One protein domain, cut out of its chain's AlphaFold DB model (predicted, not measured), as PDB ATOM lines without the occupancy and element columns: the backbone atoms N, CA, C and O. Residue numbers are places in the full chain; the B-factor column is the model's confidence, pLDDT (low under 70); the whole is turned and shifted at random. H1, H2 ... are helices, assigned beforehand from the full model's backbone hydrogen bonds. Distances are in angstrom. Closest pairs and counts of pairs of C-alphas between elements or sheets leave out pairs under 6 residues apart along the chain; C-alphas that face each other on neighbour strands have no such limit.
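AT A GLANCE: This is residues 2 to 64 of the 208 residues of the protein "RNA-directed DNA polymerase, eukaryota, Reverse transcriptase zinc-binding domain protein" of Artemisia annua (UniProt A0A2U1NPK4). Three helices are set at wide angles to one another in a loosely joined frame: H1 starts under the middle part of the longest helix, H3, and runs from there toward H2, and a long loop, residues 26 to 42, leads from H2 back to the beginning of H3. After H3 the printed part folds back, and its last short helix, H4, comes near H1. The printed part has 63 residues with four named helices in the order H1, H2, H3, H4 and no named strand, and its class is all helix. It is compact, with a radius of gyration of the C-alphas of 11.2 A, and the C-alphas span 32 by 26 by 18 A.

HOW THE PARTS SIT: H3, residues 43 to 56, touches H1, residues 2 to 11, with its residues 46 to 50 alone. The closest C-alphas of the two are those of Leu 2 and Ile 47, 5.7 A apart, and their lines are about perpendicular at 80 degrees. H2, residues 16 to 25, is close to H1 but not clearly touching: the closest C-alphas, those of Phe 9 and Arg 18, are 6.3 A apart, and the lines are about perpendicular at 77 degrees. H2 and H3 are also close but not clearly touching, with the C-alphas of Ile 21 and Trp 44 closest at 7.9 A. They run the same way at a steep tilt of 66 degrees. H4, residues 61 to 64, and H3 only just touch, and only at the corner by their link, with 3 pairs of C-alphas within 8 A; the closest are those of Lys 51 and Leu 61, 5.7 A apart. H3 touches H4 with residues 51 to 55 alone. H1 and H4 are near each other, while H2 and H4 are apart. In H1 and H2 every O i to N i+4 pair is within hydrogen-bond range, in H3 8 of 10 are, and H4 is too short for such a pair.

IN THESE COORDINATES: H3 is 19.9 A long from C-alpha 43 at (185.957, 134.469, 161.572) to C-alpha 56. H1 begins at C-alpha 2, (189.189, 141.827, 157.428), and measures 14.6 A. H2 measures 14.1 A. H4 measures 5.3 A and ends at C-alpha 64, (187.321, 155.612, 158.977).

THE WHOLE: The two C-alphas farthest apart are those of Leu 16 and Gly 58, at 32.4 A. The printed part has no cut. The link from H2 to H3 is long, with 17 residues, and the links from H1 to H2 and from H3 to H4 are tight. Residues 11 to 16 stand free. The mean pLDDT of the printed part is 70.5; residues 2 to 3, 11, 13, 27 to 41 and 57 to 64 are under 70.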
ATOM      1  N   LEU A   2     190.336 141.850 156.490       69.75
ATOM      2  CA  LEU A   2     189.189 141.827 157.428       69.75
ATOM      3  C   LEU A   2     188.308 143.096 157.399       69.75
ATOM      4  O   LEU A   2     187.084 142.999 157.393       69.75
ATOM      5  N   ALA A   3     188.913 144.281 157.266       69.12
ATOM      6  CA  ALA A   3     188.179 145.551 157.180       69.12
ATOM      7  C   ALA A   3     187.216 145.632 155.972       69.12
ATOM      8  O   ALA A   3     186.203 146.323 156.020       69.12
ATOM      9  N   LYS A   4     187.482 144.879 154.894       75.19
ATOM     10  CA  LYS A   4     186.571 144.772 153.741       75.19
ATOM     11  C   LYS A   4     185.246 144.117 154.134       75.19
ATOM     12  O   LYS A   4     184.193 144.568 153.699       75.19
ATOM     13  N   TRP A   5     185.285 143.065 154.948       77.56
ATOM     14  CA  TRP A   5     184.081 142.372 155.413       77.56
ATOM     15  C   TRP A   5     183.304 143.195 156.434       77.56
ATOM     16  O   TRP A   5     182.079 143.208 156.394       77.56
ATOM     17  N   TRP A   6     184.018 143.963 157.259       75.00
ATOM     18  CA  TRP A   6     183.416 144.997 158.095       75.00
ATOM     19  C   TRP A   6     182.630 146.018 157.262       75.00
ATOM     20  O   TRP A   6     181.468 146.297 157.540       75.00
ATOM     21  N   TRP A   7     183.238 146.539 156.194       72.31
ATOM     22  CA  TRP A   7     182.566 147.463 155.284       72.31
ATOM     23  C   TRP A   7     181.342 146.833 154.610       72.31
ATOM     24  O   TRP A   7     180.267 147.429 154.602       72.31
ATOM     25  N   ARG A   8     181.468 145.601 154.101       75.25
ATOM     26  CA  ARG A   8     180.336 144.872 153.510       75.25
ATOM     27  C   ARG A   8     179.202 144.660 154.509       75.25
ATOM     28  O   ARG A   8     178.050 144.743 154.114       75.25
ATOM     29  N   PHE A   9     179.503 144.455 155.790       76.19
ATOM     30  CA  PHE A   9     178.481 144.317 156.832       76.19
ATOM     31  C   PHE A   9     177.675 145.601 157.059       76.19
ATOM     32  O   PHE A   9     176.471 145.535 157.307       76.19
ATOM     33  N   LEU A  10     178.335 146.759 156.964       72.00
ATOM     34  CA  LEU A  10     177.687 148.067 157.067       72.00
ATOM     35  C   LEU A  10     176.901 148.439 155.803       72.00
ATOM     36  O   LEU A  10     175.928 149.180 155.891       72.00
ATOM     37  N   GLN A  11     177.325 147.950 154.636       69.69
ATOM     38  CA  GLN A  11     176.711 148.290 153.353       69.69
ATOM     39  C   GLN A  11     175.571 147.336 152.953       69.69
ATOM     40  O   GLN A  11     174.578 147.769 152.374       69.69
ATOM     41  N   GLU A  12     175.708 146.036 153.216       74.75
ATOM     42  CA  GLU A  12     174.808 144.989 152.718       74.75
ATOM     43  C   GLU A  12     173.726 144.626 153.747       74.75
ATOM     44  O   GLU A  12     173.665 143.498 154.234       74.75
ATOM     45  N   GLU A  13     172.838 145.571 154.073       69.94
ATOM     46  CA  GLU A  13     171.820 145.394 155.123       69.94
ATOM     47  C   GLU A  13     170.881 144.192 154.897       69.94
ATOM     48  O   GLU A  13     170.493 143.521 155.859       69.94
ATOM     49  N   ASN A  14     170.593 143.872 153.631       74.12
ATOM     50  CA  ASN A  14     169.652 142.826 153.220       74.12
ATOM     51  C   ASN A  14     170.293 141.465 152.913       74.12
ATOM     52  O   ASN A  14     169.570 140.510 152.620       74.12
ATOM     53  N   ALA A  15     171.620 141.348 152.964       80.50
ATOM     54  CA  ALA A  15     172.281 140.104 152.593       80.50
ATOM     55  C   ALA A  15     172.008 138.986 153.614       80.50
ATOM     56  O   ALA A  15     172.047 139.200 154.826       80.50
ATOM     57  N   LEU A  16     171.766 137.765 153.123       83.69
ATOM     58  CA  LEU A  16     171.453 136.610 153.973       83.69
ATOM     59  C   LEU A  16     172.555 136.333 155.000       83.69
ATOM     60  O   LEU A  16     172.260 136.119 156.171       83.69
ATOM     61  N   TRP A  17     173.821 136.420 154.591       85.81
ATOM     62  CA  TRP A  17     174.953 136.243 155.500       85.81
ATOM     63  C   TRP A  17     174.927 137.273 156.640       85.81
ATOM     64  O   TRP A  17     175.164 136.911 157.787       85.81
ATOM     65  N   ARG A  18     174.557 138.533 156.365       82.69
ATOM     66  CA  ARG A  18     174.409 139.563 157.400       82.69
ATOM     67  C   ARG A  18     173.278 139.214 158.359       82.69
ATOM     68  O   ARG A  18     173.460 139.352 159.561       82.69
ATOM     69  N   LYS A  19     172.137 138.738 157.851       83.56
ATOM     70  CA  LYS A  19     171.011 138.297 158.692       83.56
ATOM     71  C   LYS A  19     171.416 137.151 159.622       83.56
ATOM     72  O   LYS A  19     171.092 137.211 160.800       83.56
ATOM     73  N   VAL A  20     172.189 136.180 159.124       84.75
ATOM     74  CA  VAL A  20     172.755 135.085 159.935       84.75
ATOM     75  C   VAL A  20     173.682 135.630 161.026       84.75
ATOM     76  O   VAL A  20     173.575 135.257 162.191       84.75
ATOM     77  N   ILE A  21     174.559 136.572 160.679       81.06
ATOM     78  CA  ILE A  21     175.439 137.224 161.655       81.06
ATOM     79  C   ILE A  21     174.636 138.001 162.709       81.06
ATOM     80  O   ILE A  21     174.932 137.895 163.895       81.06
ATOM     81  N   VAL A  22     173.603 138.743 162.311       80.69
ATOM     82  CA  VAL A  22     172.721 139.484 163.229       80.69
ATOM     83  C   VAL A  22     171.909 138.536 164.116       80.69
ATOM     84  O   VAL A  22     171.720 138.833 165.291       80.69
ATOM     85  N   SER A  23     171.480 137.373 163.616       79.88
ATOM     86  CA  SER A  23     170.776 136.387 164.447       79.88
ATOM     87  C   SER A  23     171.682 135.721 165.484       79.88
ATOM     88  O   SER A  23     171.211 135.369 166.557       79.88
ATOM     89  N   ILE A  24     172.977 135.564 165.182       77.62
ATOM     90  CA  ILE A  24     173.950 134.937 166.092       77.62
ATOM     91  C   ILE A  24     174.520 135.960 167.089       77.62
ATOM     92  O   ILE A  24     174.713 135.644 168.260       77.62
ATOM     93  N   HIS A  25     174.801 137.184 166.632       74.25
ATOM     94  CA  HIS A  25     175.541 138.198 167.393       74.25
ATOM     95  C   HIS A  25     174.696 139.425 167.799       74.25
ATOM     96  O   HIS A  25     175.210 140.347 168.428       74.25
ATOM     97  N   GLY A  26     173.407 139.471 167.452       73.56
ATOM     98  CA  GLY A  26     172.472 140.533 167.837       73.56
ATOM     99  C   GLY A  26     172.338 141.695 166.832       73.56
ATOM    100  O   GLY A  26     172.984 141.688 165.780       73.56
ATOM    101  N   PRO A  27     171.531 142.732 167.157       63.69
ATOM    102  CA  PRO A  27     171.028 143.771 166.231       63.69
ATOM    103  C   PRO A  27     172.085 144.568 165.446       63.69
ATOM    104  O   PRO A  27     171.773 145.196 164.435       63.69
ATOM    105  N   HIS A  28     173.348 144.512 165.868       67.25
ATOM    106  CA  HIS A  28     174.482 145.162 165.206       67.25
ATOM    107  C   HIS A  28     175.656 144.204 164.967       67.25
ATOM    108  O   HIS A  28     176.798 144.644 164.896       67.25
ATOM    109  N   GLY A  29     175.407 142.893 164.903       69.25
ATOM    110  CA  GLY A  29     176.458 141.881 164.754       69.25
ATOM    111  C   GLY A  29     177.457 141.869 165.917       69.25
ATOM    112  O   GLY A  29     178.611 141.505 165.712       69.25
ATOM    113  N   GLY A  30     177.039 142.332 167.102       68.31
ATOM    114  CA  GLY A  30     177.880 142.512 168.288       68.31
ATOM    115  C   GLY A  30     178.803 143.742 168.253       68.31
ATOM    116  O   GLY A  30     179.597 143.944 169.162       68.31
ATOM    117  N   LEU A  31     178.740 144.593 167.222       63.34
ATOM    118  CA  LEU A  31     179.646 145.745 167.097       63.34
ATOM    119  C   LEU A  31     179.367 146.857 168.122       63.34
ATOM    120  O   LEU A  31     180.298 147.551 168.532       63.34
ATOM    121  N   ALA A  32     178.097 147.037 168.498       56.53
ATOM    122  CA  ALA A  32     177.630 148.131 169.355       56.53
ATOM    123  C   ALA A  32     177.652 147.787 170.851       56.53
ATOM    124  O   ALA A  32     177.804 148.668 171.692       56.53
ATOM    125  N   THR A  33     177.509 146.510 171.191       52.28
ATOM    126  CA  THR A  33     177.523 146.028 172.568       52.28
ATOM    127  C   THR A  33     178.801 145.227 172.748       52.28
ATOM    128  O   THR A  33     179.052 144.289 172.004       52.28
ATOM    129  N   GLY A  34     179.632 145.556 173.739       51.91
ATOM    130  CA  GLY A  34     180.841 144.784 174.083       51.91
ATOM    131  C   GLY A  34     180.567 143.344 174.549       51.91
ATOM    132  O   GLY A  34     181.420 142.724 175.176       51.91
ATOM    133  N   SER A  35     179.372 142.811 174.274       50.72
ATOM    134  CA  SER A  35     178.995 141.428 174.502       50.72
ATOM    135  C   SER A  35     179.690 140.568 173.454       50.72
ATOM    136  O   SER A  35     179.199 140.311 172.354       50.72
ATOM    137  N   ILE A  36     180.909 140.176 173.799       54.53
ATOM    138  CA  ILE A  36     181.679 139.178 173.079       54.53
ATOM    139  C   ILE A  36     180.890 137.872 173.171       54.53
ATOM    140  O   ILE A  36     180.855 137.230 174.220       54.53
ATOM    141  N   SER A  37     180.244 137.482 172.070       53.50
ATOM    142  CA  SER A  37     179.692 136.134 171.926       53.50
ATOM    143  C   SER A  37     180.760 135.107 172.316       53.50
ATOM    144  O   SER A  37     181.922 135.257 171.930       53.50
ATOM    145  N   SER A  38     180.369 134.053 173.025       54.91
ATOM    146  CA  SER A  38     181.240 133.018 173.610       54.91
ATOM    147  C   SER A  38     182.159 132.276 172.621       54.91
ATOM    148  O   SER A  38     183.082 131.578 173.039       54.91
ATOM    149  N   TYR A  39     181.971 132.451 171.311       61.41
ATOM    150  CA  TYR A  39     182.724 131.770 170.260       61.41
ATOM    151  C   TYR A  39     183.936 132.589 169.784       61.41
ATOM    152  O   TYR A  39     183.941 133.165 168.695       61.41
ATOM    153  N   LYS A  40     185.011 132.588 170.584       61.22
ATOM    154  CA  LYS A  40     186.288 133.288 170.305       61.22
ATOM    155  C   LYS A  40     187.028 132.828 169.030       61.22
ATOM    156  O   LYS A  40     188.047 133.412 168.676       61.22
ATOM    157  N   SER A  41     186.540 131.790 168.345       59.53
ATOM    158  CA  SER A  41     187.163 131.212 167.143       59.53
ATOM    159  C   SER A  41     186.423 131.529 165.836       59.53
ATOM    160  O   SER A  41     186.865 131.105 164.769       59.53
ATOM    161  N   ALA A  42     185.296 132.246 165.878       73.12
ATOM    162  CA  ALA A  42     184.570 132.578 164.657       73.12
ATOM    163  C   ALA A  42     185.372 133.579 163.794       73.12
ATOM    164  O   ALA A  42     185.902 134.555 164.330       73.12
ATOM    165  N   PRO A  43     185.398 133.440 162.455       77.81
ATOM    166  CA  PRO A  43     185.957 134.469 161.572       77.81
ATOM    167  C   PRO A  43     185.328 135.852 161.807       77.81
ATOM    168  O   PRO A  43     186.007 136.876 161.735       77.81
ATOM    169  N   TRP A  44     184.040 135.879 162.172       80.69
ATOM    170  CA  TRP A  44     183.335 137.099 162.569       80.69
ATOM    171  C   TRP A  44     183.914 137.735 163.839       80.69
ATOM    172  O   TRP A  44     184.068 138.951 163.897       80.69
ATOM    173  N   TYR A  45     184.339 136.928 164.817       77.31
ATOM    174  CA  TYR A  45     184.992 137.427 166.026       77.31
ATOM    175  C   TYR A  45     186.322 138.124 165.715       77.31
ATOM    176  O   TYR A  45     186.616 139.147 166.317       77.31
ATOM    177  N   GLN A  46     187.103 137.650 164.738       77.56
ATOM    178  CA  GLN A  46     188.329 138.347 164.320       77.56
ATOM    179  C   GLN A  46     188.033 139.698 163.652       77.56
ATOM    180  O   GLN A  46     188.764 140.664 163.859       77.56
ATOM    181  N   ILE A  47     186.943 139.788 162.884       78.56
ATOM    182  CA  ILE A  47     186.457 141.054 162.313       78.56
ATOM    183  C   ILE A  47     186.006 141.998 163.434       78.56
ATOM    184  O   ILE A  47     186.328 143.181 163.397       78.56
ATOM    185  N   MET A  48     185.315 141.479 164.453       75.50
ATOM    186  CA  MET A  48     184.937 142.247 165.639       75.50
ATOM    187  C   MET A  48     186.154 142.729 166.419       75.50
ATOM    188  O   MET A  48     186.259 143.918 166.686       75.50
ATOM    189  N   LYS A  49     187.099 141.836 166.714       74.06
ATOM    190  CA  LYS A  49     188.335 142.146 167.430       74.06
ATOM    191  C   LYS A  49     189.163 143.189 166.690       74.06
ATOM    192  O   LYS A  49     189.720 144.056 167.339       74.06
ATOM    193  N   LEU A  50     189.150 143.199 165.352       75.44
ATOM    194  CA  LEU A  50     189.792 144.257 164.569       75.44
ATOM    195  C   LEU A  50     189.332 145.654 165.006       75.44
ATOM    196  O   LEU A  50     190.146 146.563 165.000       75.44
ATOM    197  N   LYS A  51     188.063 145.839 165.398       70.75
ATOM    198  CA  LYS A  51     187.558 147.121 165.916       70.75
ATOM    199  C   LYS A  51     188.278 147.529 167.195       70.75
ATOM    200  O   LYS A  51     188.660 148.683 167.320       70.75
ATOM    201  N   ASP A  52     188.454 146.578 168.107       73.38
ATOM    202  CA  ASP A  52     188.989 146.782 169.448       73.38
ATOM    203  C   ASP A  52     190.519 146.890 169.385       73.38
ATOM    204  O   ASP A  52     191.099 147.770 170.013       73.38
ATOM    205  N   ASP A  53     191.157 146.089 168.528       74.25
ATOM    206  CA  ASP A  53     192.576 146.181 168.198       74.25
ATOM    207  C   ASP A  53     192.870 147.555 167.577       74.25
ATOM    208  O   ASP A  53     193.749 148.263 168.054       74.25
ATOM    209  N   LEU A  54     192.098 148.012 166.581       71.38
ATOM    210  CA  LEU A  54     192.314 149.342 165.997       71.38
ATOM    211  C   LEU A  54     192.005 150.480 166.982       71.38
ATOM    212  O   LEU A  54     192.727 151.475 166.993       71.38
ATOM    213  N   LEU A  55     190.999 150.316 167.848       72.75
ATOM    214  CA  LEU A  55     190.728 151.240 168.953       72.75
ATOM    215  C   LEU A  55     191.910 151.314 169.927       72.75
ATOM    216  O   LEU A  55     192.235 152.411 170.373       72.75
ATOM    217  N   SER A  56     192.587 150.195 170.205       71.75
ATOM    218  CA  SER A  56     193.792 150.172 171.048       71.75
ATOM    219  C   SER A  56     194.951 150.974 170.442       71.75
ATOM    220  O   SER A  56     195.725 151.584 171.173       71.75
ATOM    221  N   TYR A  57     195.005 151.078 169.111       69.69
ATOM    222  CA  TYR A  57     195.932 151.946 168.377       69.69
ATOM    223  C   TYR A  57     195.401 153.380 168.166       69.69
ATOM    224  O   TYR A  57     195.981 154.148 167.401       69.69
ATOM    225  N   GLY A  58     194.287 153.758 168.806       65.06
ATOM    226  CA  GLY A  58     193.677 155.090 168.693       65.06
ATOM    227  C   GLY A  58     192.894 155.327 167.397       65.06
ATOM    228  O   GLY A  58     192.478 156.449 167.106       65.06
ATOM    229  N   ILE A  59     192.659 154.282 166.602       65.50
ATOM    230  CA  ILE A  59     191.994 154.366 165.305       65.50
ATOM    231  C   ILE A  59     190.590 153.768 165.419       65.50
ATOM    232  O   ILE A  59     190.383 152.560 165.391       65.50
ATOM    233  N   SER A  60     189.572 154.624 165.481       63.38
ATOM    234  CA  SER A  60     188.182 154.159 165.472       63.38
ATOM    235  C   SER A  60     187.768 153.706 164.065       63.38
ATOM    236  O   SER A  60     187.607 154.525 163.156       63.38
ATOM    237  N   LEU A  61     187.568 152.399 163.874       64.62
ATOM    238  CA  LEU A  61     187.156 151.799 162.598       64.62
ATOM    239  C   LEU A  61     185.834 152.389 162.039       64.62
ATOM    240  O   LEU A  61     185.805 152.740 160.856       64.62
ATOM    241  N   PRO A  62     184.773 152.615 162.847       62.03
ATOM    242  CA  PRO A  62     183.559 153.317 162.400       62.03
ATOM    243  C   PRO A  62     183.819 154.741 161.894       62.03
ATOM    244  O   PRO A  62     183.094 155.255 161.051       62.03
ATOM    245  N   SER A  63     184.874 155.383 162.396       59.59
ATOM    246  CA  SER A  63     185.240 156.748 162.029       59.59
ATOM    247  C   SER A  63     186.012 156.827 160.700       59.59
ATOM    248  O   SER A  63     186.086 157.900 160.093       59.59
ATOM    249  N   LEU A  64     186.605 155.715 160.253       58.44
ATOM    250  CA  LEU A  64     187.321 155.612 158.977       58.44
ATOM    251  C   LEU A  64     186.377 155.327 157.810       58.44
ATOM    252  O   LEU A  64     186.584 155.826 156.704       58.44
TER     253      LEU A  64